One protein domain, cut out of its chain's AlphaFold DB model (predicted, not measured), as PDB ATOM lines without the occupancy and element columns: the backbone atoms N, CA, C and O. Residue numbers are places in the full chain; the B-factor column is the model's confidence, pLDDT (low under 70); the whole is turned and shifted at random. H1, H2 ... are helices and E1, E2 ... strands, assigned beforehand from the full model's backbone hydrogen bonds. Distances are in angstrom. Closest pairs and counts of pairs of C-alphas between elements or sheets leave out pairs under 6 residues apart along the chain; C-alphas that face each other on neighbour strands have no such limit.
ATOM      1  N   ALA A 400      88.125  76.272  81.697       73.00
ATOM      2  CA  ALA A 400      86.805  75.654  81.583       73.00
ATOM      3  C   ALA A 400      85.934  75.892  82.827       73.00
ATOM      4  O   ALA A 400      84.711  75.786  82.733       73.00
ATOM      5  N   SER A 401      86.553  76.241  83.962       77.38
ATOM      6  CA  SER A 401      85.862  76.615  85.200       77.38
ATOM      7  C   SER A 401      85.315  78.046  85.196       77.38
ATOM      8  O   SER A 401      84.628  78.430  86.144       77.38
ATOM      9  N   LEU A 402      85.652  78.856  84.185       77.81
ATOM     10  CA  LEU A 402      85.176  80.232  84.063       77.81
ATOM     11  C   LEU A 402      83.783  80.265  83.407       77.81
ATOM     12  O   LEU A 402      83.471  79.395  82.586       77.81
ATOM     13  N   PRO A 403      82.936  81.262  83.724       67.12
ATOM     14  CA  PRO A 403      81.638  81.423  83.075       67.12
ATOM     15  C   PRO A 403      81.806  81.575  81.556       67.12
ATOM     16  O   PRO A 403      82.303  82.595  81.079       67.12
ATOM     17  N   LYS A 404      81.412  80.550  80.790       58.94
ATOM     18  CA  LYS A 404      81.495  80.570  79.325       58.94
ATOM     19  C   LYS A 404      80.439  81.518  78.769       58.94
ATOM     20  O   LYS A 404      79.255  81.380  79.061       58.94
ATOM     21  N   LEU A 405      80.881  82.457  77.949       61.53
ATOM     22  CA  LEU A 405      80.035  83.391  77.214       61.53
ATOM     23  C   LEU A 405      80.204  83.126  75.721       61.53
ATOM     24  O   LEU A 405      81.258  82.649  75.301       61.53
ATOM     25  N   ALA A 406      79.171  83.429  74.933       57.50
ATOM     26  CA  ALA A 406      79.254  83.303  73.484       57.50
ATOM     27  C   ALA A 406      80.398  84.165  72.931       57.50
ATOM     28  O   ALA A 406      80.675  85.268  73.422       57.50
ATOM     29  N   GLU A 407      81.065  83.635  71.912       56.09
ATOM     30  CA  GLU A 407      82.087  84.363  71.173       56.09
ATOM     31  C   GLU A 407      81.457  85.597  70.506       56.09
ATOM     32  O   GLU A 407      80.366  85.487  69.937       56.09
ATOM     33  N   PRO A 408      82.090  86.782  70.581       57.75
ATOM     34  CA  PRO A 408      81.587  87.976  69.911       57.75
ATOM     35  C   PRO A 408      81.505  87.743  68.396       57.75
ATOM     36  O   PRO A 408      82.523  87.640  67.718       57.75
ATOM     37  N   THR A 409      80.288  87.687  67.846       53.31
ATOM     38  CA  THR A 409      80.039  87.392  66.419       53.31
ATOM     39  C   THR A 409      80.550  88.471  65.460       53.31
ATOM     40  O   THR A 409      80.691  88.212  64.270       53.31
ATOM     41  N   TRP A 410      80.842  89.675  65.958       60.16
ATOM     42  CA  TRP A 410      81.340  90.814  65.179       60.16
ATOM     43  C   TRP A 410      82.883  90.870  65.111       60.16
ATOM     44  O   TRP A 410      83.444  91.671  64.372       60.16
ATOM     45  N   ALA A 411      83.600  89.983  65.814       49.84
ATOM     46  CA  ALA A 411      85.067  89.884  65.775       49.84
ATOM     47  C   ALA A 411      85.645  89.713  64.349       49.84
ATOM     48  O   ALA A 411      86.781  90.094  64.078       49.84
ATOM     49  N   ALA A 412      84.859  89.162  63.420       50.00
ATOM     50  CA  ALA A 412      85.262  88.954  62.032       50.00
ATOM     51  C   ALA A 412      85.044  90.176  61.114       50.00
ATOM     52  O   ALA A 412      85.450  90.126  59.955       50.00
ATOM     53  N   SER A 413      84.404  91.256  61.586       55.78
ATOM     54  CA  SER A 413      83.977  92.374  60.729       55.78
ATOM     55  C   SER A 413      84.887  93.608  60.765       55.78
ATOM     56  O   SER A 413      84.599  94.566  60.058       55.78
ATOM     57  N   SER A 414      85.983  93.610  61.541       67.06
ATOM     58  CA  SER A 414      86.908  94.758  61.633       67.06
ATOM     59  C   SER A 414      88.379  94.351  61.445       67.06
ATOM     60  O   SER A 414      89.034  93.895  62.391       67.06
ATOM     61  N   PRO A 415      88.939  94.517  60.229       71.38
ATOM     62  CA  PRO A 415      90.351  94.239  59.952       71.38
ATOM     63  C   PRO A 415      91.331  95.097  60.772       71.38
ATOM     64  O   PRO A 415      92.415  94.622  61.115       71.38
ATOM     65  N   GLY A 416      90.965  96.340  61.109       77.00
ATOM     66  CA  GLY A 416      91.793  97.252  61.911       77.00
ATOM     67  C   GLY A 416      91.977  96.771  63.347       77.00
ATOM     68  O   GLY A 416      93.109  96.650  63.830       77.00
ATOM     69  N   ALA A 417      90.883  96.359  63.990       79.75
ATOM     70  CA  ALA A 417      90.930  95.784  65.330       79.75
ATOM     71  C   ALA A 417      91.756  94.494  65.371       79.75
ATOM     72  O   ALA A 417      92.581  94.315  66.268       79.75
ATOM     73  N   LEU A 418      91.615  93.630  64.360       81.69
ATOM     74  CA  LEU A 418      92.396  92.397  64.254       81.69
ATOM     75  C   LEU A 418      93.907  92.675  64.155       81.69
ATOM     76  O   LEU A 418      94.707  92.015  64.822       81.69
ATOM     77  N   ARG A 419      94.310  93.666  63.345       84.31
ATOM     78  CA  ARG A 419      95.716  94.087  63.206       84.31
ATOM     79  C   ARG A 419      96.266  94.648  64.519       84.31
ATOM     80  O   ARG A 419      97.342  94.234  64.951       84.31
ATOM     81  N   ALA A 420      95.518  95.532  65.178       85.62
ATOM     82  CA  ALA A 420      95.920  96.117  66.456       85.62
ATOM     83  C   ALA A 420      96.067  95.060  67.563       85.62
ATOM     84  O   ALA A 420      97.057  95.073  68.292       85.62
ATOM     85  N   LEU A 421      95.135  94.107  67.650       87.44
ATOM     86  CA  LEU A 421      95.184  93.019  68.631       87.44
ATOM     87  C   LEU A 421      96.349  92.063  68.377       87.44
ATOM     88  O   LEU A 421      97.042  91.690  69.319       87.44
ATOM     89  N   ASN A 422      96.624  91.714  67.117       86.94
ATOM     90  CA  ASN A 422      97.795  90.905  66.768       86.94
ATOM     91  C   ASN A 422      99.109  91.569  67.200       86.94
ATOM     92  O   ASN A 422     100.007  90.888  67.699       86.94
ATOM     93  N   ARG A 423      99.227  92.891  67.028       87.69
ATOM     94  CA  ARG A 423     100.393  93.654  67.491       87.69
ATOM     95  C   ARG A 423     100.519  93.605  69.014       87.69
ATOM     96  O   ARG A 423     101.583  93.249  69.511       87.69
ATOM     97  N   GLU A 424      99.432  93.864  69.743       90.56
ATOM     98  CA  GLU A 424      99.424  93.788  71.211       90.56
ATOM     99  C   GLU A 424      99.783  92.383  71.721       90.56
ATOM    100  O   GLU A 424     100.554  92.258  72.669       90.56
ATOM    101  N   ILE A 425      99.302  91.313  71.075       89.62
ATOM    102  CA  ILE A 425      99.671  89.932  71.429       89.62
ATOM    103  C   ILE A 425     101.180  89.719  71.268       89.62
ATOM    104  O   ILE A 425     101.831  89.245  72.202       89.62
ATOM    105  N   LYS A 426     101.755  90.101  70.117       89.25
ATOM    106  CA  LYS A 426     103.202  89.981  69.858       89.25
ATOM    107  C   LYS A 426     104.015  90.756  70.905       89.25
ATOM    108  O   LYS A 426     104.995  90.229  71.443       89.25
ATOM    109  N   ASP A 427     103.600  91.979  71.221       89.62
ATOM    110  CA  ASP A 427     104.292  92.846  72.174       89.62
ATOM    111  C   ASP A 427     104.210  92.308  73.608       89.62
ATOM    112  O   ASP A 427     105.240  92.173  74.278       89.62
ATOM    113  N   LEU A 428     103.024  91.911  74.071       91.56
ATOM    114  CA  LEU A 428     102.833  91.358  75.412       91.56
ATOM    115  C   LEU A 428     103.525  90.002  75.583       91.56
ATOM    116  O   LEU A 428     104.133  89.760  76.626       91.56
ATOM    117  N   GLN A 429     103.521  89.137  74.566       90.38
ATOM    118  CA  GLN A 429     104.249  87.865  74.605       90.38
ATOM    119  C   GLN A 429     105.766  88.091  74.707       90.38
ATOM    120  O   GLN A 429     106.473  87.398  75.452       90.38
ATOM    121  N   LYS A 430     106.287  89.110  74.016       90.56
ATOM    122  CA  LYS A 430     107.689  89.532  74.123       90.56
ATOM    123  C   LYS A 430     108.012  90.112  75.501       90.56
ATOM    124  O   LYS A 430     109.066  89.806  76.060       90.56
ATOM    125  N   ILE A 431     107.127  90.920  76.079       89.44
ATOM    126  CA  ILE A 431     107.300  91.471  77.433       89.44
ATOM    127  C   ILE A 431     107.294  90.341  78.470       89.44
ATOM    128  O   ILE A 431     108.222  90.255  79.279       89.44
ATOM    129  N   GLN A 432     106.322  89.427  78.387       90.94
ATOM    130  CA  GLN A 432     106.172  88.290  79.299       90.94
ATOM    131  C   GLN A 432     107.354  87.315  79.232       90.94
ATOM    132  O   GLN A 432     107.767  86.781  80.256       90.94
ATOM    133  N   SER A 433     107.937  87.098  78.049       88.06
ATOM    134  CA  SER A 433     109.112  86.225  77.885       88.06
ATOM    135  C   SER A 433     110.442  86.885  78.266       88.06
ATOM    136  O   SER A 433     111.405  86.186  78.584       88.06
ATOM    137  N   SER A 434     110.526  88.219  78.232       86.94
ATOM    138  CA  SER A 434     111.763  88.964  78.518       86.94
ATOM    139  C   SER A 434     111.878  89.483  79.952       86.94
ATOM    140  O   SER A 434     112.977  89.867  80.368       86.94
ATOM    141  N   THR A 435     110.779  89.476  80.708       86.31
ATOM    142  CA  THR A 435     110.686  90.022  82.068       86.31
ATOM    143  C   THR A 435     110.427  88.909  83.080       86.31
ATOM    144  O   THR A 435     109.736  87.938  82.791       86.31
ATOM    145  N   ASP A 436     110.983  89.040  84.285       86.69
ATOM    146  CA  ASP A 436     110.689  88.108  85.375       86.69
ATOM    147  C   ASP A 436     109.212  88.204  85.795       86.69
ATOM    148  O   ASP A 436     108.703  89.297  86.050       86.69
ATOM    149  N   LEU A 437     108.533  87.059  85.909       82.69
ATOM    150  CA  LEU A 437     107.099  86.973  86.217       82.69
ATOM    151  C   LEU A 437     106.737  87.668  87.534       82.69
ATOM    152  O   LEU A 437     105.692  88.314  87.631       82.69
ATOM    153  N   ALA A 438     107.584  87.561  88.564       81.19
ATOM    154  CA  ALA A 438     107.294  88.189  89.849       81.19
ATOM    155  C   ALA A 438     107.326  89.721  89.760       81.19
ATOM    156  O   ALA A 438     106.510  90.379  90.407       81.19
ATOM    157  N   ALA A 439     108.223  90.267  88.935       82.31
ATOM    158  CA  ALA A 439     108.318  91.698  88.663       82.31
ATOM    159  C   ALA A 439     107.227  92.200  87.702       82.31
ATOM    160  O   ALA A 439     106.761  93.325  87.863       82.31
ATOM    161  N   LEU A 440     106.819  91.378  86.728       86.62
ATOM    162  CA  LEU A 440     105.795  91.725  85.740       86.62
ATOM    163  C   LEU A 440     104.413  91.870  86.383       86.62
ATOM    164  O   LEU A 440     103.695  92.837  86.139       86.62
ATOM    165  N   GLY A 441     104.061  90.918  87.248       87.94
ATOM    166  CA  GLY A 441     102.863  91.020  88.070       87.94
ATOM    167  C   GLY A 441     101.533  90.774  87.348       87.94
ATOM    168  O   GLY A 441     100.473  90.923  87.965       87.94
ATOM    169  N   TRP A 442     101.587  90.387  86.078       93.69
ATOM    170  CA  TRP A 442     100.468  89.898  85.287       93.69
ATOM    171  C   TRP A 442     100.924  88.715  84.425       93.69
ATOM    172  O   TRP A 442     102.106  88.603  84.095       93.69
ATOM    173  N   TYR A 443      99.988  87.837  84.074       92.75
ATOM    174  CA  TYR A 443     100.232  86.671  83.232       92.75
ATOM    175  C   TYR A 443      99.068  86.427  82.269       92.75
ATOM    176  O   TYR A 443      97.902  86.522  82.660       92.75
ATOM    177  N   ILE A 444      99.397  86.081  81.025       91.50
ATOM    178  CA  ILE A 444      98.456  85.663  79.983       91.50
ATOM    179  C   ILE A 444      98.911  84.314  79.425       91.50
ATOM    180  O   ILE A 444     100.071  84.142  79.038       91.50
ATOM    181  N   ASP A 445      97.988  83.355  79.371       87.50
ATOM    182  CA  ASP A 445      98.205  82.055  78.736       87.50
ATOM    183  C   ASP A 445      97.888  82.154  77.234       87.50
ATOM    184  O   ASP A 445      96.779  81.847  76.796       87.50
ATOM    185  N   PHE A 446      98.850  82.652  76.449       85.06
ATOM    186  CA  PHE A 446      98.685  82.854  75.002       85.06
ATOM    187  C   PHE A 446      98.426  81.548  74.232       85.06
ATOM    188  O   PHE A 446      97.804  81.592  73.176       85.06
ATOM    189  N   ASP A 447      98.843  80.393  74.764       81.38
ATOM    190  CA  ASP A 447      98.632  79.085  74.127       81.38
ATOM    191  C   ASP A 447      97.163  78.630  74.190       81.38
ATOM    192  O   ASP A 447      96.742  77.781  73.406       81.38
ATOM    193  N   LYS A 448      96.379  79.191  75.120       76.56
ATOM    194  CA  LYS A 448      94.942  78.913  75.291       76.56
ATOM    195  C   LYS A 448      94.054  80.084  74.858       76.56
ATOM    196  O   LYS A 448      92.891  80.171  75.261       76.56
ATOM    197  N   LEU A 449      94.607  81.017  74.088       79.00
ATOM    198  CA  LEU A 449      93.881  82.168  73.566       79.00
ATOM    199  C   LEU A 449      93.159  81.761  72.274       79.00
ATOM    200  O   LEU A 449      93.660  81.966  71.173       79.00
ATOM    201  N   ASP A 450      91.975  81.166  72.425       68.88
ATOM    202  CA  ASP A 450      91.165  80.708  71.284       68.88
ATOM    203  C   ASP A 450      90.509  81.878  70.526       68.88
ATOM    204  O   ASP A 450      90.284  81.800  69.320       68.88
ATOM    205  N   ASN A 451      90.210  82.986  71.220       76.62
ATOM    206  CA  ASN A 451      89.525  84.144  70.648       76.62
ATOM    207  C   ASN A 451      90.321  85.441  70.845       76.62
ATOM    208  O   ASN A 451      90.504  85.925  71.961       76.62
ATOM    209  N   MET A 452      90.717  86.062  69.733       78.44
ATOM    210  CA  MET A 452      91.499  87.300  69.725       78.44
ATOM    211  C   MET A 452      90.805  88.514  70.352       78.44
ATOM    212  O   MET A 452      91.494  89.447  70.742       78.44
ATOM    213  N   PHE A 453      89.478  88.525  70.467       81.50
ATOM    214  CA  PHE A 453      88.707  89.637  71.036       81.50
ATOM    215  C   PHE A 453      88.266  89.378  72.482       81.50
ATOM    216  O   PHE A 453      87.542  90.191  73.067       81.50
ATOM    217  N   HIS A 454      88.693  88.261  73.072       84.75
ATOM    218  CA  HIS A 454      88.325  87.871  74.425       84.75
ATOM    219  C   HIS A 454      89.522  87.277  75.165       84.75
ATOM    220  O   HIS A 454      89.949  86.160  74.878       84.75
ATOM    221  N   TRP A 455      90.079  88.033  76.109       89.06
ATOM    222  CA  TRP A 455      91.305  87.647  76.808       89.06
ATOM    223  C   TRP A 455      91.056  87.430  78.293       89.06
ATOM    224  O   TRP A 455      90.285  88.152  78.928       89.06
ATOM    225  N   ILE A 456      91.784  86.462  78.847       90.81
ATOM    226  CA  ILE A 456      91.840  86.188  80.279       90.81
ATOM    227  C   ILE A 456      93.237  86.540  80.778       90.81
ATOM    228  O   ILE A 456      94.234  86.049  80.247       90.81
ATOM    229  N   VAL A 457      93.300  87.395  81.796       93.69
ATOM    230  CA  VAL A 457      94.557  87.908  82.355       93.69
ATOM    231  C   VAL A 457      94.582  87.653  83.852       93.69
ATOM    232  O   VAL A 457      93.618  87.941  84.555       93.69
ATOM    233  N   GLU A 458      95.687  87.130  84.365       94.12
ATOM    234  CA  GLU A 458      95.875  86.876  85.790       94.12
ATOM    235  C   GLU A 458      96.806  87.925  86.401       94.12
ATOM    236  O   GLU A 458      97.993  87.955  86.089       94.12
ATOM    237  N   LEU A 459      96.307  88.763  87.312       94.25
ATOM    238  CA  LEU A 459      97.156  89.623  88.140       94.25
ATOM    239  C   LEU A 459      97.646  88.840  89.363       94.25
ATOM    240  O   LEU A 459      96.846  88.245  90.088       94.25
ATOM    241  N   HIS A 460      98.951  88.835  89.618       92.75
ATOM    242  CA  HIS A 460      99.563  87.998  90.657       92.75
ATOM    243  C   HIS A 460     100.790  88.666  91.294       92.75
ATOM    244  O   HIS A 460     101.132  89.789  90.955       92.75
ATOM    245  N   SER A 461     101.490  88.007  92.221       90.25
ATOM    246  CA  SER A 461     102.680  88.572  92.890       90.25
ATOM    247  C   SER A 461     102.399  89.883  93.640       90.25
ATOM    248  O   SER A 461     103.114  90.874  93.469       90.25
ATOM    249  N   PHE A 462     101.348  89.910  94.460       90.94
ATOM    250  CA  PHE A 462     101.080  91.033  95.369       90.94
ATOM    251  C   PHE A 462     101.967  90.931  96.617       90.94
ATOM    252  O   PHE A 462     102.232  89.823  97.088       90.94
ATOM    253  N   ASP A 463     102.422  92.069  97.150       89.06
ATOM    254  CA  ASP A 463     103.203  92.125  98.394       89.06
ATOM    255  C   ASP A 463     102.324  91.728  99.592       89.06
ATOM    256  O   ASP A 463     101.225  92.251  99.768       89.06
ATOM    257  N   MET A 464     102.814  90.820 100.437       88.25
ATOM    258  CA  MET A 464     102.141  90.319 101.643       88.25
ATOM    259  C   MET A 464     101.893  91.396 102.711       88.25
ATOM    260  O   MET A 464     101.089  91.186 103.628       88.25
ATOM    261  N   ASN A 465     102.535  92.558 102.582       89.44
ATOM    262  CA  ASN A 465     102.224  93.752 103.366       89.44
ATOM    263  C   ASN A 465     100.838  94.336 103.038       89.44
ATOM    264  O   ASN A 465     100.244  95.012 103.880       89.44
ATOM    265  N   LEU A 466     100.295  94.056 101.848       90.44
ATOM    266  CA  LEU A 466      98.978  94.533 101.431       90.44
ATOM    267  C   LEU A 466      97.857  93.704 102.083       90.44
ATOM    268  O   LEU A 466      97.915  92.467 102.070       90.44
ATOM    269  N   PRO A 467      96.774  94.341 102.573       91.38
ATOM    270  CA  PRO A 467      95.593  93.630 103.070       91.38
ATOM    271  C   PRO A 467      94.998  92.660 102.040       91.38
ATOM    272  O   PRO A 467      94.587  91.555 102.395       91.38
ATOM    273  N   LEU A 468      95.020  93.050 100.759       92.62
ATOM    274  CA  LEU A 468      94.578  92.226  99.637       92.62
ATOM    275  C   LEU A 468      95.339  90.897  99.566       92.62
ATOM    276  O   LEU A 468      94.719  89.840  99.497       92.62
ATOM    277  N   ALA A 469      96.674  90.927  99.647       90.38
ATOM    278  CA  ALA A 469      97.506  89.726  99.564       90.38
ATOM    279  C   ALA A 469      97.251  88.759 100.732       90.38
ATOM    280  O   ALA A 469      97.231  87.537 100.557       90.38
ATOM    281  N   GLN A 470      96.998  89.296 101.929       90.62
ATOM    282  CA  GLN A 470      96.645  88.497 103.106       90.62
ATOM    283  C   GLN A 470      95.274  87.833 102.952       90.62
ATOM    284  O   GLN A 470      95.109  86.661 103.309       90.62
ATOM    285  N   ASP A 471      94.299  88.560 102.408       90.69
ATOM    286  CA  ASP A 471      92.971  88.019 102.135       90.69
ATOM    287  C   ASP A 471      93.013  86.981 100.997       90.69
ATOM    288  O   ASP A 471      92.405  85.922 101.145       90.69
ATOM    289  N   MET A 472      93.807  87.198  99.941       89.69
ATOM    290  CA  MET A 472      94.058  86.216  98.873       89.69
ATOM    291  C   MET A 472      94.648  84.914  99.426       89.69
ATOM    292  O   MET A 472      94.150  83.828  99.123       89.69
ATOM    293  N   LYS A 473      95.647  85.006 100.316       88.88
ATOM    294  CA  LYS A 473      96.222  83.830 100.990       88.88
ATOM    295  C   LYS A 473      95.188  83.089 101.836       88.88
ATOM    296  O   LYS A 473      95.187  81.860 101.851       88.88
ATOM    297  N   ARG A 474      94.315  83.815 102.543       87.12
ATOM    298  CA  ARG A 474      93.259  83.216 103.378       87.12
ATOM    299  C   ARG A 474      92.173  82.545 102.532       87.12
ATOM    300  O   ARG A 474      91.666  81.506 102.935       87.12
ATOM    301  N   ALA A 475      91.844  83.124 101.379       83.94
ATOM    302  CA  ALA A 475      90.883  82.583 100.421       83.94
ATOM    303  C   ALA A 475      91.454  81.436  99.563       83.94
ATOM    304  O   ALA A 475      90.700  80.761  98.869       83.94
ATOM    305  N   GLY A 476      92.772  81.205  99.604       84.12
ATOM    306  CA  GLY A 476      93.438  80.207  98.765       84.12
ATOM    307  C   GLY A 476      93.542  80.614  97.290       84.12
ATOM    308  O   GLY A 476      93.704  79.747  96.436       84.12
ATOM    309  N   CYS A 477      93.453  81.912  96.980       84.12
ATOM    310  CA  CYS A 477      93.555  82.442  95.619       84.12
ATOM    311  C   CYS A 477      94.993  82.901  95.332       84.12
ATOM    312  O   CYS A 477      95.545  83.724  96.061       84.12
ATOM    313  N   SER A 478      95.603  82.397  94.256       85.75
ATOM    314  CA  SER A 478      96.962  82.780  93.833       85.75
ATOM    315  C   SER A 478      97.013  84.063  92.997       85.75
ATOM    316  O   SER A 478      98.033  84.754  92.994       85.75
ATOM    317  N   SER A 479      95.924  84.370  92.296       92.31
ATOM    318  CA  SER A 479      95.807  85.438  91.300       92.31
ATOM    319  C   SER A 479      94.401  86.050  91.318       92.31
ATOM    320  O   SER A 479      93.454  85.461  91.848       92.31
ATOM    321  N   ILE A 480      94.279  87.251  90.756       93.38
ATOM    322  CA  ILE A 480      93.008  87.898  90.420       93.38
ATOM    323  C   ILE A 480      92.814  87.734  88.917       93.38
ATOM    324  O   ILE A 480      93.661  88.160  88.135       93.38
ATOM    325  N   VAL A 481      91.714  87.104  88.525       93.44
ATOM    326  CA  VAL A 481      91.406  86.790  87.130       93.44
ATOM    327  C   VAL A 481      90.572  87.921  86.544       93.44
ATOM    328  O   VAL A 481      89.476  88.202  87.033       93.44
ATOM    329  N   LEU A 482      91.087  88.549  85.494       94.19
ATOM    330  CA  LEU A 482      90.429  89.581  84.707       94.19
ATOM    331  C   LEU A 482      89.925  89.011  83.377       94.19
ATOM    332  O   LEU A 482      90.561  88.143  82.782       94.19
ATOM    333  N   GLU A 483      88.808  89.552  82.903       91.44
ATOM    334  CA  GLU A 483      88.307  89.399  81.538       91.44
ATOM    335  C   GLU A 483      88.474  90.725  80.798       91.44
ATOM    336  O   GLU A 483      88.077  91.776  81.316       91.44
ATOM    337  N   LEU A 484      89.014  90.662  79.583       91.62
ATOM    338  CA  LEU A 484      89.010  91.765  78.635       91.62
ATOM    339  C   LEU A 484      88.185  91.383  77.415       91.62
ATOM    340  O   LEU A 484      88.385  90.321  76.822       91.62
ATOM    341  N   ARG A 485      87.275  92.276  77.034       87.06
ATOM    342  CA  ARG A 485      86.505  92.186  75.793       87.06
ATOM    343  C   ARG A 485      86.781  93.409  74.952       87.06
ATOM    344  O   ARG A 485      86.539  94.533  75.384       87.06
ATOM    345  N   PHE A 486      87.288  93.176  73.757       86.81
ATOM    346  CA  PHE A 486      87.531  94.237  72.794       86.81
ATOM    347  C   PHE A 486      86.228  94.560  72.061       86.81
ATOM    348  O   PHE A 486      85.286  93.773  72.139       86.81
ATOM    349  N   GLY A 487      86.155  95.726  71.420       82.75
ATOM    350  CA  GLY A 487      85.060  96.162  70.544       82.75
ATOM    351  C   GLY A 487      85.487  96.168  69.070       82.75
ATOM    352  O   GLY A 487      86.673  95.996  68.777       82.75
ATOM    353  N   SER A 488      84.556  96.362  68.126       80.06
ATOM    354  CA  SER A 488      84.881  96.405  66.683       80.06
ATOM    355  C   SER A 488      85.724  97.622  66.328       80.06
ATOM    356  O   SER A 488      86.481  97.587  65.360       80.06
ATOM    357  N   SER A 489      85.605  98.676  67.130       83.75
ATOM    358  CA  SER A 489      86.338  99.925  66.978       83.75
ATOM    359  C   SER A 489      87.660  99.946  67.751       83.75
ATOM    360  O   SER A 489      88.310 100.984  67.785       83.75
ATOM    361  N   TYR A 490      88.104  98.846  68.372       84.19
ATOM    362  CA  TYR A 490      89.433  98.801  68.999       84.19
ATOM    363  C   TYR A 490      90.531  99.025  67.936       84.19
ATOM    364  O   TYR A 490      90.426  98.447  66.857       84.19
ATOM    365  N   PRO A 491      91.590  99.825  68.184       87.88
ATOM    366  CA  PRO A 491      91.997 100.455  69.445       87.88
ATOM    367  C   PRO A 491      91.387 101.842  69.702       87.88
ATOM    368  O   PRO A 491      91.749 102.482  70.686       87.88
ATOM    369  N   ILE A 492      90.488 102.332  68.844       87.06
ATOM    370  CA  ILE A 492      89.829 103.640  68.998       87.06
ATOM    371  C   ILE A 492      88.953 103.678  70.253       87.06
ATOM    372  O   ILE A 492      89.002 104.652  71.003       87.06
ATOM    373  N   SER A 493      88.202 102.607  70.512       86.69
ATOM    374  CA  SER A 493      87.450 102.399  71.752       86.69
ATOM    375  C   SER A 493      88.248 101.561  72.765       86.69
ATOM    376  O   SER A 493      89.032 100.691  72.365       86.69
ATOM    377  N   PRO A 494      88.071 101.789  74.084       90.62
ATOM    378  CA  PRO A 494      88.720 100.980  75.110       90.62
ATOM    379  C   PRO A 494      88.159  99.554  75.146       90.62
ATOM    380  O   PRO A 494      86.981  99.341  74.837       90.62
ATOM    381  N   PRO A 495      88.949  98.573  75.615       91.25
ATOM    382  CA  PRO A 495      88.403  97.280  75.988       91.25
ATOM    383  C   PRO A 495      87.512  97.412  77.225       91.25
ATOM    384  O   PRO A 495      87.791  98.178  78.150       91.25
ATOM    385  N   PHE A 496      86.469  96.592  77.296       90.00
ATOM    386  CA  PHE A 496      85.728  96.392  78.532       90.00
ATOM    387  C   PHE A 496      86.513  95.445  79.445       90.00
ATOM    388  O   PHE A 496      86.740  94.288  79.086       90.00
ATOM    389  N   VAL A 497      86.921  95.936  80.619       92.75
ATOM    390  CA  VAL A 497      87.727  95.182  81.592       92.75
ATOM    391  C   VAL A 497      86.925  94.930  82.863       92.75
ATOM    392  O   VAL A 497      86.385  95.856  83.480       92.75
ATOM    393  N   ARG A 498      86.888  93.672  83.304       92.06
ATOM    394  CA  ARG A 498      86.265  93.288  84.577       92.06
ATOM    395  C   ARG A 498      87.054  92.212  85.306       92.06
ATOM    396  O   ARG A 498      87.734  91.399  84.695       92.06
ATOM    397  N   VAL A 499      86.894  92.162  86.618       93.75
ATOM    398  CA  VAL A 499      87.274  91.034  87.463       93.75
ATOM    399  C   VAL A 499      86.253  89.913  87.271       93.75
ATOM    400  O   VAL A 499      85.050  90.148  87.359       93.75
ATOM    401  N   ILE A 500      86.723  88.687  87.039       91.06
ATOM    402  CA  ILE A 500      85.905  87.474  87.145       91.06
ATOM    403  C   ILE A 500      85.950  86.964  88.579       91.06
ATOM    404  O   ILE A 500      84.904  86.783  89.179       91.06
ATOM    405  N   ARG A 501      87.136  86.745  89.148       90.44
ATOM    406  CA  ARG A 501      87.297  86.230  90.517       90.44
ATOM    407  C   ARG A 501      88.620  86.695  91.121       90.44
ATOM    408  O   ARG A 501      89.576  86.892  90.369       90.44
ATOM    409  N   PRO A 502      88.739  86.790  92.453       91.06
ATOM    410  CA  PRO A 502      87.682  86.675  93.470       91.06
ATOM    411  C   PRO A 502      86.787  87.928  93.560       91.06
ATOM    412  O   PRO A 502      87.119  88.975  93.009       91.06
ATOM    413  N   ARG A 503      85.666  87.837  94.292       90.62
ATOM    414  CA  ARG A 503      84.821  89.002  94.612       90.62
ATOM    415  C   ARG A 503      85.507  89.965  95.587       90.62
ATOM    416  O   ARG A 503      86.090  89.553  96.592       90.62
ATOM    417  N   PHE A 504      85.387  91.256  95.301       91.56
ATOM    418  CA  PHE A 504      85.891  92.362  96.109       91.56
ATOM    419  C   PHE A 504      84.801  92.939  97.006       91.56
ATOM    420  O   PHE A 504      83.626  92.995  96.636       91.56
ATOM    421  N   LEU A 505      85.212  93.402  98.185       89.50
ATOM    422  CA  LEU A 505      84.347  94.129  99.098       89.50
ATOM    423  C   LEU A 505      83.978  95.484  98.462       89.50
ATOM    424  O   LEU A 505      84.882  96.241  98.110       89.50
ATOM    425  N   PRO A 506      82.686  95.829  98.316       86.44
ATOM    426  CA  PRO A 506      82.292  97.083  97.679       86.44
ATOM    427  C   PRO A 506      82.753  98.327  98.449       86.44
ATOM    428  O   PRO A 506      82.811  98.317  99.681       86.44
ATOM    429  N   PHE A 507      82.939  99.441  97.736       84.81
ATOM    430  CA  PHE A 507      83.332 100.732  98.320       84.81
ATOM    431  C   PHE A 507      82.423 101.220  99.448       84.81
ATOM    432  O   PHE A 507      82.901 101.664 100.489       84.81
ATOM    433  N   ALA A 508      81.109 101.030  99.310       81.56
ATOM    434  CA  ALA A 508      80.140 101.373 100.353       81.56
ATOM    435  C   ALA A 508      80.362 100.624 101.686       81.56
ATOM    436  O   ALA A 508      79.906 101.087 102.728       81.56
ATOM    437  N   HIS A 509      81.068  99.489 101.663       83.25
ATOM    438  CA  HIS A 509      81.411  98.683 102.838       83.25
ATOM    439  C   HIS A 509      82.889  98.830 103.248       83.25
ATOM    440  O   HIS A 509      83.388  98.030 104.039       83.25
ATOM    441  N   GLY A 510      83.592  99.844 102.730       81.12
ATOM    442  CA  GLY A 510      84.980 100.154 103.088       81.12
ATOM    443  C   GLY A 510      86.044  99.363 102.322       81.12
ATOM    444  O   GLY A 510      87.183  99.295 102.784       81.12
ATOM    445  N   GLY A 511      85.699  98.744 101.188       84.00
ATOM    446  CA  GLY A 511      86.682  98.168 100.267       84.00
ATOM    447  C   GLY A 511      87.151  99.171  99.208       84.00
ATOM    448  O   GLY A 511      86.387 100.022  98.774       84.00
ATOM    449  N   GLY A 512      88.406  99.098  98.784       86.69
ATOM    450  CA  GLY A 512      88.926  99.905  97.674       86.69
ATOM    451  C   GLY A 512      89.293  99.088  96.447       86.69
ATOM    452  O   GLY A 512      88.710  98.037  96.183       86.69
ATOM    453  N   GLY A 513      90.281  99.568  95.695       85.44
ATOM    454  CA  GLY A 513      90.782  98.875  94.508       85.44
ATOM    455  C   GLY A 513      90.084  99.229  93.199       85.44
ATOM    456  O   GLY A 513      90.357  98.596  92.186       85.44
ATOM    457  N   HIS A 514      89.172 100.208  93.210       88.94
ATOM    458  CA  HIS A 514      88.412 100.637  92.028       88.94
ATOM    459  C   HIS A 514      87.611  99.513  91.345       88.94
ATOM    460  O   HIS A 514      87.267  99.610  90.170       88.94
ATOM    461  N   VAL A 515      87.264  98.452  92.076       90.31
ATOM    462  CA  VAL A 515      86.391  97.384  91.577       90.31
ATOM    463  C   VAL A 515      84.953  97.697  91.984       90.31
ATOM    464  O   VAL A 515      84.645  97.893  93.161       90.31
ATOM    465  N   THR A 516      84.053  97.777  91.008       87.31
ATOM    466  CA  THR A 516      82.625  98.015  91.263       87.31
ATOM    467  C   THR A 516      81.960  96.799  91.918       87.31
ATOM    468  O   THR A 516      82.481  95.686  91.886       87.31
ATOM    469  N   ILE A 517      80.746  96.978  92.455       85.88
ATOM    470  CA  ILE A 517      79.965  95.880  93.059       85.88
ATOM    471  C   ILE A 517      79.720  94.696  92.107       85.88
ATOM    472  O   ILE A 517      79.517  93.585  92.578       85.88
ATOM    473  N   GLY A 518      79.746  94.927  90.790       84.69
ATOM    474  CA  GLY A 518      79.589  93.891  89.769       84.69
ATOM    475  C   GLY A 518      80.903  93.386  89.173       84.69
ATOM    476  O   GLY A 518      80.875  92.655  88.193       84.69
ATOM    477  N   GLY A 519      82.058  93.803  89.694       88.19
ATOM    478  CA  GLY A 519      83.363  93.358  89.206       88.19
ATOM    479  C   GLY A 519      83.928  94.152  88.028       88.19
ATOM    480  O   GLY A 519      85.072  93.922  87.659       88.19
ATOM    481  N   ALA A 520      83.205  95.113  87.443       90.62
ATOM    482  CA  ALA A 520      83.802  96.020  86.456       90.62
ATOM    483  C   ALA A 520      84.834  96.950  87.108       90.62
ATOM    484  O   ALA A 520      84.649  97.354  88.261       90.62
ATOM    485  N   ILE A 521      85.882  97.312  86.369       91.69
ATOM    486  CA  ILE A 521      86.883  98.280  86.826       91.69
ATOM    487  C   ILE A 521      86.349  99.708  86.633       91.69
ATOM    488  O   ILE A 521      85.946 100.093  85.539       91.69
ATOM    489  N   CYS A 522      86.352 100.498  87.705       86.75
ATOM    490  CA  CYS A 522      85.965 101.906  87.720       86.75
ATOM    491  C   CYS A 522      87.204 102.795  87.517       86.75
ATOM    492  O   CYS A 522      87.756 103.334  88.480       86.75
ATOM    493  N   SER A 523      87.653 102.913  86.267       85.94
ATOM    494  CA  SER A 523      88.706 103.853  85.865       85.94
ATOM    495  C   SER A 523      88.241 104.692  84.681       85.94
ATOM    496  O   SER A 523      87.675 104.158  83.726       85.94
ATOM    497  N   GLU A 524      88.521 105.997  84.730       82.62
ATOM    498  CA  GLU A 524      88.281 106.930  83.627       82.62
ATOM    499  C   GLU A 524      89.049 106.518  82.362       82.62
ATOM    500  O   GLU A 524      88.535 106.685  81.256       82.62
ATOM    501  N   LEU A 525      90.223 105.887  82.511       87.75
ATOM    502  CA  LEU A 525      91.028 105.392  81.392       87.75
ATOM    503  C   LEU A 525      90.285 104.342  80.554       87.75
ATOM    504  O   LEU A 525      90.526 104.233  79.358       87.75
ATOM    505  N   LEU A 526      89.351 103.600  81.150       86.69
ATOM    506  CA  LEU A 526      88.549 102.576  80.472       86.69
ATOM    507  C   LEU A 526      87.199 103.116  79.962       86.69
ATOM    508  O   LEU A 526      86.261 102.355  79.726       86.69
ATOM    509  N   THR A 527      87.087 104.435  79.799       84.00
ATOM    510  CA  THR A 527      85.901 105.125  79.264       84.00
ATOM    511  C   THR A 527      86.265 105.926  78.020       84.00
ATOM    512  O   THR A 527      87.431 106.265  77.829       84.00
ATOM    513  N   ASN A 528      85.288 106.305  77.190       81.12
ATOM    514  CA  ASN A 528      85.560 107.173  76.033       81.12
ATOM    515  C   ASN A 528      86.096 108.557  76.443       81.12
ATOM    516  O   ASN A 528      86.688 109.254  75.625       81.12
ATOM    517  N   SER A 529      85.895 108.958  77.703       77.75
ATOM    518  CA  SER A 529      86.373 110.234  78.233       77.75
ATOM    519  C   SER A 529      87.880 110.244  78.521       77.75
ATOM    520  O   SER A 529      88.500 111.293  78.368       77.75
ATOM    521  N   GLY A 530      88.466 109.102  78.907       79.25
ATOM    522  CA  GLY A 530      89.883 108.995  79.288       79.25
ATOM    523  C   GLY A 530      90.726 108.036  78.445       79.25
ATOM    524  O   GLY A 530      91.953 108.050  78.556       79.25
ATOM    525  N   TRP A 531      90.107 107.207  77.602       89.38
ATOM    526  CA  TRP A 531      90.820 106.264  76.748       89.38
ATOM    527  C   TRP A 531      91.607 106.972  75.644       89.38
ATOM    528  O   TRP A 531      91.149 107.925  75.014       89.38
ATOM    529  N   SER A 532      92.798 106.448  75.369       86.56
ATOM    530  CA  SER A 532      93.639 106.852  74.250       86.56
ATOM    531  C   SER A 532      94.115 105.600  73.513       86.56
ATOM    532  O   SER A 532      94.733 104.745  74.150       86.56
ATOM    533  N   PRO A 533      93.956 105.515  72.180       86.06
ATOM    534  CA  PRO A 533      94.431 104.377  71.380       86.06
ATOM    535  C   PRO A 533      95.950 104.157  71.433       86.06
ATOM    536  O   PRO A 533      96.447 103.120  71.011       86.06
ATOM    537  N   ALA A 534      96.705 105.143  71.932       84.50
ATOM    538  CA  ALA A 534      98.149 105.049  72.150       84.50
ATOM    539  C   ALA A 534      98.536 104.378  73.487       84.50
ATOM    540  O   ALA A 534      99.728 104.257  73.798       84.50
ATOM    541  N   LEU A 535      97.564 104.003  74.325       86.00
ATOM    542  CA  LEU A 535      97.806 103.255  75.557       86.00
ATOM    543  C   LEU A 535      97.982 101.769  75.234       86.00
ATOM    544  O   LEU A 535      97.087 101.143  74.682       86.00
ATOM    545  N   SER A 536      99.127 101.207  75.624       90.56
ATOM    546  CA  SER A 536      99.357  99.765  75.533       90.56
ATOM    547  C   SER A 536      98.591  99.021  76.624       90.56
ATOM    548  O   SER A 536      98.427  99.532  77.740       90.56
ATOM    549  N   LEU A 537      98.196  97.777  76.352       92.12
ATOM    550  CA  LEU A 537      97.483  96.957  77.338       92.12
ATOM    551  C   LEU A 537      98.329  96.651  78.579       92.12
ATOM    552  O   LEU A 537      97.792  96.551  79.678       92.12
ATOM    553  N   GLU A 538      99.658  96.617  78.448       92.00
ATOM    554  CA  GLU A 538     100.568  96.519  79.596       92.00
ATOM    555  C   GLU A 538     100.335  97.655  80.606       92.00
ATOM    556  O   GLU A 538     100.289  97.416  81.815       92.00
ATOM    557  N   LYS A 539     100.149  98.892  80.126       90.88
ATOM    558  CA  LYS A 539      99.882 100.045  80.997       90.88
ATOM    559  C   LYS A 539      98.515  99.938  81.657       90.88
ATOM    560  O   LYS A 539      98.404 100.292  82.825       90.88
ATOM    561  N   VAL A 540      97.518  99.405  80.947       91.81
ATOM    562  CA  VAL A 540      96.192  99.122  81.515       91.81
ATOM    563  C   VAL A 540      96.318  98.118  82.662       91.81
ATOM    564  O   VAL A 540      95.813  98.365  83.754       91.81
ATOM    565  N   PHE A 541      97.045  97.013  82.471       93.81
ATOM    566  CA  PHE A 541      97.261  96.024  83.534       93.81
ATOM    567  C   PHE A 541      98.017  96.614  84.723       93.81
ATOM    568  O   PHE A 541      97.663  96.343  85.873       93.81
ATOM    569  N   LEU A 542      99.033  97.437  84.457       90.75
ATOM    570  CA  LEU A 542      99.797  98.112  85.497       90.75
ATOM    571  C   LEU A 542      98.922  99.083  86.292       90.75
ATOM    572  O   LEU A 542      98.986  99.076  87.516       90.75
ATOM    573  N   GLU A 543      98.085  99.878  85.633       91.50
ATOM    574  CA  GLU A 543      97.160 100.796  86.296       91.50
ATOM    575  C   GLU A 543      96.146 100.044  87.161       91.50
ATOM    576  O   GLU A 543      96.015 100.344  88.346       91.50
ATOM    577  N   VAL A 544      95.486  99.014  86.618       92.38
ATOM    578  CA  VAL A 544      94.536  98.189  87.383       92.38
ATOM    579  C   VAL A 544      95.226  97.588  88.607       92.38
ATOM    580  O   VAL A 544      94.690  97.628  89.713       92.38
ATOM    581  N   ARG A 545      96.450  97.079  88.441       92.69
ATOM    582  CA  ARG A 545      97.259  96.558  89.545       92.69
ATOM    583  C   ARG A 545      97.599  97.642  90.573       92.69
ATOM    584  O   ARG A 545      97.516  97.358  91.765       92.69
ATOM    585  N   MET A 546      97.974  98.846  90.146       89.50
ATOM    586  CA  MET A 546      98.279  99.964  91.045       89.50
ATOM    587  C   MET A 546      97.046 100.384  91.846       89.50
ATOM    588  O   MET A 546      97.150 100.523  93.061       89.50
ATOM    589  N   ASN A 547      95.880 100.465  91.203       90.00
ATOM    590  CA  ASN A 547      94.608 100.756  91.864       90.00
ATOM    591  C   ASN A 547      94.286  99.698  92.929       90.00
ATOM    592  O   ASN A 547      93.892 100.034  94.040       90.00
ATOM    593  N   LEU A 548      94.521  98.414  92.636       91.38
ATOM    594  CA  LEU A 548      94.357  97.315  93.598       91.38
ATOM    595  C   LEU A 548      95.367  97.347  94.760       91.38
ATOM    596  O   LEU A 548      95.110  96.743  95.802       91.38
ATOM    597  N   CYS A 549      96.512  98.012  94.589       90.38
ATOM    598  CA  CYS A 549      97.524  98.186  95.634       90.38
ATOM    599  C   CYS A 549      97.327  99.464  96.460       90.38
ATOM    600  O   CYS A 549      98.080  99.671  97.414       90.38
ATOM    601  N   ASP A 550      96.357 100.311  96.105       89.00
ATOM    602  CA  ASP A 550      96.061 101.526  96.855       89.00
ATOM    603  C   ASP A 550      95.591 101.184  98.278       89.00
ATOM    604  O   ASP A 550      94.981 100.139  98.522       89.00
ATOM    605  N   MET A 551      95.922 102.056  99.228       85.88
ATOM    606  CA  MET A 551      95.651 101.898 100.654       85.88
ATOM    607  C   MET A 551      94.518 102.802 101.153       85.88
ATOM    608  O   MET A 551      94.142 102.665 102.318       85.88
ATOM    609  N   ASP A 552      93.954 103.677 100.311       84.06
ATOM    610  CA  ASP A 552      92.902 104.626 100.706       84.06
ATOM    611  C   ASP A 552      91.656 104.610  99.789       84.06
ATOM    612  O   ASP A 552      91.578 105.364  98.820       84.06
ATOM    613  N   PRO A 553      90.627 103.797 100.104       84.81
ATOM    614  CA  PRO A 553      90.642 102.661 101.026       84.81
ATOM    615  C   PRO A 553      91.373 101.449 100.416       84.81
ATOM    616  O   PRO A 553      91.475 101.334  99.196       84.81
ATOM    617  N   PRO A 554      91.859 100.491 101.229       90.50
ATOM    618  CA  PRO A 554      92.583  99.339 100.705       90.50
ATOM    619  C   PRO A 554      91.655  98.359  99.983       90.50
ATOM    620  O   PRO A 554      90.535  98.100 100.435       90.50
ATOM    621  N   ALA A 555      92.125  97.737  98.900       92.31
ATOM    622  CA  ALA A 555      91.391  96.653  98.249       92.31
ATOM    623  C   ALA A 555      91.253  95.441  99.193       92.31
ATOM    624  O   ALA A 555      92.238  94.947  99.751       92.31
ATOM    625  N   ARG A 556      90.024  94.955  99.390       92.06
ATOM    626  CA  ARG A 556      89.700  93.822 100.276       92.06
ATOM    627  C   ARG A 556      88.857  92.802  99.528       92.06
ATOM    628  O   ARG A 556      88.008  93.182  98.726       92.06
ATOM    629  N   LEU A 557      89.053  91.520  99.825       90.62
ATOM    630  CA  LEU A 557      88.178  90.474  99.297       90.62
ATOM    631  C   LEU A 557      86.907  90.380 100.133       90.62
ATOM    632  O   LEU A 557      86.956  90.486 101.364       90.62
ATOM    633  N   ASP A 558      85.778  90.163  99.464       85.56
ATOM    634  CA  ASP A 558      84.522  89.915 100.157       85.56
ATOM    635  C   ASP A 558      84.564  88.538 100.838       85.56
ATOM    636  O   ASP A 558      85.075  87.551 100.298       85.56
ATOM    637  N   ARG A 559      84.039  88.463 102.061       71.31
ATOM    638  CA  ARG A 559      83.978  87.222 102.835       71.31
ATOM    639  C   ARG A 559      82.683  86.512 102.487       71.31
ATOM    640  O   ARG A 559      81.716  86.579 103.243       71.31
ATOM    641  N   VAL A 560      82.666  85.816 101.356       59.12
ATOM    642  CA  VAL A 560      81.516  84.985 100.982       59.12
ATOM    643  C   VAL A 560      81.458  83.768 101.915       59.12
ATOM    644  O   VAL A 560      81.995  82.697 101.637       59.12
ATOM    645  N   ASN A 561      80.817  83.940 103.071       44.41
ATOM    646  CA  ASN A 561      80.439  82.855 103.970       44.41
ATOM    647  C   ASN A 561      79.238  82.100 103.364       44.41
ATOM    648  O   ASN A 561      78.099  82.315 103.770       44.41
ATOM    649  N   GLY A 562      79.499  81.201 102.410       40.00
ATOM    650  CA  GLY A 562      78.562  80.152 101.979       40.00
ATOM    651  C   GLY A 562      77.882  80.332 100.611       40.00
ATOM    652  O   GLY A 562      77.526  81.435 100.217       40.00
ATOM    653  N   LEU A 563      77.712  79.186  99.926       38.84
ATOM    654  CA  LEU A 563      76.891  78.824  98.745       38.84
ATOM    655  C   LEU A 563      76.813  79.755  97.512       38.84
ATOM    656  O   LEU A 563      76.119  79.413  96.557       38.84
ATOM    657  N   GLY A 564      77.500  80.895  97.495       51.44
ATOM    658  CA  GLY A 564      77.635  81.767  96.329       51.44
ATOM    659  C   GLY A 564      78.880  81.437  95.506       51.44
ATOM    660  O   GLY A 564      79.913  81.065  96.060       51.44
ATOM    661  N   SER A 565      78.794  81.587  94.181       61.69
ATOM    662  CA  SER A 565      79.984  81.543  93.325       61.69
ATOM    663  C   SER A 565      80.933  82.689  93.701       61.69
ATOM    664  O   SER A 565      80.495  83.830  93.870       61.69
ATOM    665  N   MET A 566      82.235  82.400  93.790       69.25
ATOM    666  CA  MET A 566      83.292  83.409  93.971       69.25
ATOM    667  C   MET A 566      83.462  84.317  92.740       69.25
ATOM    668  O   MET A 566      84.307  85.213  92.758       69.25
ATOM    669  N   ASP A 567      82.656  84.092  91.699       84.31
ATOM    670  CA  ASP A 567      82.771  84.747  90.407       84.31
ATOM    671  C   ASP A 567      81.750  85.862  90.225       84.31
ATOM    672  O   ASP A 567      80.577  85.728  90.594       84.31
ATOM    673  N   TYR A 568      82.191  86.928  89.570       87.12
ATOM    674  CA  TYR A 568      81.343  87.947  88.988       87.12
ATOM    675  C   TYR A 568      80.752  87.494  87.648       87.12
ATOM    676  O   TYR A 568      81.441  86.964  86.768       87.12
ATOM    677  N   ASN A 569      79.467  87.770  87.474       84.50
ATOM    678  CA  ASN A 569      78.741  87.660  86.222       84.50
ATOM    679  C   ASN A 569      78.995  88.907  85.348       84.50
ATOM    680  O   ASN A 569      79.245  90.007  85.836       84.50
ATOM    681  N   ILE A 570      78.917  88.751  84.030       81.75
ATOM    682  CA  ILE A 570      79.060  89.858  83.086       81.75
ATOM    683  C   ILE A 570      77.920  90.879  83.198       81.75
ATOM    684  O   ILE A 570      78.171  92.076  83.075       81.75
ATOM    685  N   PHE A 571      76.686  90.443  83.481       80.00
ATOM    686  CA  PHE A 571      75.540  91.357  83.577       80.00
ATOM    687  C   PHE A 571      75.696  92.347  84.732       80.00
ATOM    688  O   PHE A 571      75.518  93.549  84.549       80.00
ATOM    689  N   GLU A 572      76.090  91.851  85.911       85.31
ATOM    690  CA  GLU A 572      76.327  92.727  87.060       85.31
ATOM    691  C   GLU A 572      77.492  93.685  86.791       85.31
ATOM    692  O   GLU A 572      77.412  94.844  87.196       85.31
ATOM    693  N   ALA A 573      78.526  93.246  86.061       86.62
ATOM    694  CA  ALA A 573      79.658  94.083  85.679       86.62
ATOM    695  C   ALA A 573      79.231  95.230  84.754       86.62
ATOM    696  O   ALA A 573      79.552  96.384  85.031       86.62
ATOM    697  N   ILE A 574      78.473  94.941  83.692       84.88
ATOM    698  CA  ILE A 574      78.003  95.956  82.735       84.88
ATOM    699  C   ILE A 574      77.079  96.961  83.426       84.88
ATOM    700  O   ILE A 574      77.272  98.171  83.286       84.88
ATOM    701  N   ASP A 575      76.112  96.493  84.214       85.50
ATOM    702  CA  ASP A 575      75.191  97.384  84.926       85.50
ATOM    703  C   ASP A 575      75.916  98.228  85.981       85.50
ATOM    704  O   ASP A 575      75.621  99.414  86.156       85.50
ATOM    705  N   ALA A 576      76.896  97.652  86.683       85.75
ATOM    706  CA  ALA A 576      77.721  98.396  87.626       85.75
ATOM    707  C   ALA A 576      78.606  99.439  86.927       85.75
ATOM    708  O   ALA A 576      78.681 100.568  87.414       85.75
ATOM    709  N   PHE A 577      79.195  99.107  85.776       85.81
ATOM    710  CA  PHE A 577      79.975 100.036  84.959       85.81
ATOM    711  C   PHE A 577      79.124 101.201  84.450       85.81
ATOM    712  O   PHE A 577      79.502 102.356  84.626       85.81
ATOM    713  N   ARG A 578      77.926 100.927  83.909       86.12
ATOM    714  CA  ARG A 578      76.991 101.974  83.459       86.12
ATOM    715  C   ARG A 578      76.615 102.925  84.590       86.12
ATOM    716  O   ARG A 578      76.606 104.139  84.390       86.12
ATOM    717  N   ARG A 579      76.333 102.395  85.786       84.62
ATOM    718  CA  ARG A 579      76.029 103.222  86.966       84.62
ATOM    719  C   ARG A 579      77.224 104.069  87.393       84.62
ATOM    720  O   ARG A 579      77.032 105.244  87.683       84.62
ATOM    721  N   ALA A 580      78.427 103.496  87.404       82.38
ATOM    722  CA  ALA A 580      79.652 104.211  87.753       82.38
ATOM    723  C   ALA A 580      79.950 105.340  86.754       82.38
ATOM    724  O   ALA A 580      80.083 106.490  87.159       82.38
ATOM    725  N   ALA A 581      79.941 105.043  85.452       82.12
ATOM    726  CA  ALA A 581      80.134 106.040  84.402       82.12
ATOM    727  C   ALA A 581      79.094 107.168  84.482       82.12
ATOM    728  O   ALA A 581      79.455 108.340  84.468       82.12
ATOM    729  N   THR A 582      77.813 106.831  84.680       84.69
ATOM    730  CA  THR A 582      76.748 107.837  84.847       84.69
ATOM    731  C   THR A 582      76.967 108.714  86.084       84.69
ATOM    732  O   THR A 582      76.763 109.923  86.016       84.69
ATOM    733  N   ALA A 583      77.399 108.132  87.208       82.31
ATOM    734  CA  ALA A 583      77.657 108.877  88.441       82.31
ATOM    735  C   ALA A 583      78.843 109.848  88.314       82.31
ATOM    736  O   ALA A 583      78.824 110.913  88.931       82.31
ATOM    737  N   HIS A 584      79.846 109.496  87.505       80.00
ATOM    738  CA  HIS A 584      81.033 110.316  87.253       80.00
ATOM    739  C   HIS A 584      80.921 111.221  86.013       80.00
ATOM    740  O   HIS A 584      81.810 112.034  85.776       80.00
ATOM    741  N   GLY A 585      79.836 111.125  85.238       80.12
ATOM    742  CA  GLY A 585      79.652 111.891  84.001       80.12
ATOM    743  C   GLY A 585      80.540 111.425  82.841       80.12
ATOM    744  O   GLY A 585      80.801 112.207  81.930       80.12
ATOM    745  N   TRP A 586      81.014 110.177  82.877       83.31
ATOM    746  CA  TRP A 586      81.854 109.591  81.834       83.31
ATOM    747  C   TRP A 586      81.031 109.071  80.659       83.31
ATOM    748  O   TRP A 586      79.938 108.521  80.826       83.31
ATOM    749  N   GLU A 587      81.592 109.195  79.460       80.62
ATOM    750  CA  GLU A 587      80.986 108.672  78.243       80.62
ATOM    751  C   GLU A 587      81.251 107.164  78.111       80.62
ATOM    752  O   GLU A 587      82.393 106.692  78.131       80.62
ATOM    753  N   ILE A 588      80.168 106.394  77.997       79.44
ATOM    754  CA  ILE A 588      80.208 104.933  77.892       79.44
ATOM    755  C   ILE A 588      80.505 104.551  76.433       79.44
ATOM    756  O   ILE A 588      79.790 105.022  75.546       79.44
ATOM    757  N   PRO A 589      81.488 103.671  76.165       77.25
ATOM    758  CA  PRO A 589      81.755 103.200  74.810       77.25
ATOM    759  C   PRO A 589      80.532 102.514  74.191       77.25
ATOM    760  O   PRO A 589      79.884 101.684  74.841       77.25
ATOM    761  N   SER A 590      80.245 102.815  72.920       71.69
ATOM    762  CA  SER A 590      79.186 102.167  72.127       71.69
ATOM    763  C   SER A 590      79.285 100.644  72.189       71.69
ATOM    764  O   SER A 590      78.276  99.949  72.312       71.69
ATOM    765  N   ASP A 591      80.507 100.128  72.218       71.38
ATOM    766  CA  ASP A 591      80.803  98.701  72.140       71.38
ATOM    767  C   ASP A 591      80.380  97.960  73.420       71.38
ATOM    768  O   ASP A 591      79.970  96.802  73.366       71.38
ATOM    769  N   VAL A 592      80.330  98.643  74.574       71.62
ATOM    770  CA  VAL A 592      79.807  98.072  75.832       71.62
ATOM    771  C   VAL A 592      78.313  97.745  75.708       71.62
ATOM    772  O   VAL A 592      77.821  96.792  76.322       71.62
ATOM    773  N   SER A 593      77.567  98.495  74.889       63.66
ATOM    774  CA  SER A 593      76.163  98.185  74.597       63.66
ATOM    775  C   SER A 593      76.014  96.922  73.741       63.66
ATOM    776  O   SER A 593      75.102  96.133  73.991       63.66
ATOM    777  N   MET A 594      76.960  96.664  72.833       62.16
ATOM    778  CA  MET A 594      76.989  95.456  72.000       62.16
ATOM    779  C   MET A 594      77.346  94.203  72.813       62.16
ATOM    780  O   MET A 594      76.797  93.125  72.587       62.16
ATOM    781  N   VAL A 595      78.210  94.335  73.826       60.41
ATOM    782  CA  VAL A 595      78.495  93.243  74.777       60.41
ATOM    783  C   VAL A 595      77.244  92.891  75.605       60.41
ATOM    784  O   VAL A 595      77.002  91.723  75.913       60.41
ATOM    785  N   SER A 596      76.398  93.882  75.909       57.53
ATOM    786  CA  SER A 596      75.139  93.702  76.646       57.53
ATOM    787  C   SER A 596      74.054  92.973  75.840       57.53
ATOM    788  O   SER A 596      73.278  92.232  76.442       57.53
ATOM    789  N   SER A 597      73.974  93.165  74.517       51.19
ATOM    790  CA  SER A 597      72.918  92.582  73.667       51.19
ATOM    791  C   SER A 597      73.108  91.089  73.373       51.19
ATOM    792  O   SER A 597      72.133  90.383  73.120       51.19
ATOM    793  N   MET A 598      74.337  90.570  73.443       49.12
ATOM    794  CA  MET A 598      74.592  89.129  73.286       49.12
ATOM    795  C   MET A 598      74.342  88.336  74.565       49.12
ATOM    796  O   MET A 598      73.894  87.195  74.503       49.12
ATOM    797  N   ALA A 599      74.572  88.944  75.728       46.50
ATOM    798  CA  ALA A 599      74.275  88.295  76.996       46.50
ATOM    799  C   ALA A 599      72.759  88.007  77.119       46.50
ATOM    800  O   ALA A 599      72.372  86.935  77.573       46.50
ATOM    801  N   SER A 600      71.891  88.887  76.597       42.25
ATOM    802  CA  SER A 600      70.437  88.654  76.539       42.25
ATOM    803  C   SER A 600      69.983  87.542  75.582       42.25
ATOM    804  O   SER A 600      68.862  87.070  75.733       42.25
ATOM    805  N   LEU A 601      70.814  87.112  74.624       40.28
ATOM    806  CA  LEU A 601      70.483  86.030  73.679       40.28
ATOM    807  C   LEU A 601      70.737  84.620  74.251       40.28
ATOM    808  O   LEU A 601      70.439  83.634  73.583       40.28
TER     809      LEU A 601
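What this domain is: This is residues 400 to 601 of the 603 residues of the protein "UBC core domain-containing protein" of Fusarium sp. AF-4 (UniProt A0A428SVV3). A small twisted sheet of three strands, E1 E2 E3, lies near the middle of the model, with helix H4 over one face and the helical hairpin H5 and H6 by its edge strand E3. The long helix H1 meets H4 at one place away from the sheet, H3 lies at the far end of H4, and long loops make up much of the rest. The 202 printed residues hold six named helices and three named strands in the order H1 H2 E1 H3 E2 E3 H4 H5 H6, and the sheet is antiparallel. The class is mostly helix, though under half of the residues are in named elements. The whole is compact, with a radius of gyration of the C-alphas of 16.3 A and spans of 44 by 40 by 32 A.

Where its parts are: After residues 400 to 414, H1 runs from residue 415, C-alpha at (90.351, 94.239, 59.952), to 434, 28.8 A. H2 is residues 437 to 440, E1 454 to 459, 16.4 A, and H3 467 to 475. E2 is residues 480 to 485, 16.6 A, and E3 496 to 501, 15.8 A. H4 is residues 537 to 548, 16.6 A, and H5 570 to 584, 21.0 A. H6, residues 590 to 601, 18.4 A, ends with C-alpha 601 at (70.483, 86.030, 73.679).

How they stand to each other: The sheet is only just strongly twisted, its C-alphas up to 4.5 A off the best plane. E1 and E2 are antiparallel at 156 degrees, with N 457 and O 482 3.0 A apart. E2 and E3, a hairpin, stand at 150 degrees, with N 483 and O 498 2.8 A apart. Residues 442 to 443 pair antiparallel with residues 458 to 459 of E1. H4 is on the sheet at a height of 9.6 A. H1 and H4 only just touch, with 3 pairs of C-alphas within 8 A, the closest Leu 428 and Glu 538 at 7.0 A. H3 and H4 are close but not clearly touching, the closest C-alphas Leu 468 and Leu 548 at 7.9 A. H1 and H2 are also close but not clearly touching, the closest C-alphas Gln 432 and Leu 440 at 7.3 A. H5 only grazes the sheet with residues 570 to 577, and H6 with 591 to 595. H5 and H6 touch, the closest C-alphas Ile 574 and Ser 596 at 7.1 A, at a shallow tilt of 32 degrees, opposite ways. Every O i to N i+4 pair is within hydrogen-bond range in H1, H3, H4 and H5; H6 has 3 of 8, with 5 of 9 O i to N i+3 pairs, and H2 is too short for an i+4 pair.

The domain as a whole: The two C-alphas farthest apart, Pro 415 and Asn 561, are 46.5 A apart. The printed part has no cut. The links H2 to E1, E3 to H4 and H4 to H5 are long. The mean pLDDT of the printed part is 82.0; residues 403 to 414, 450, 560 to 566 and 593 to 601 are under 70.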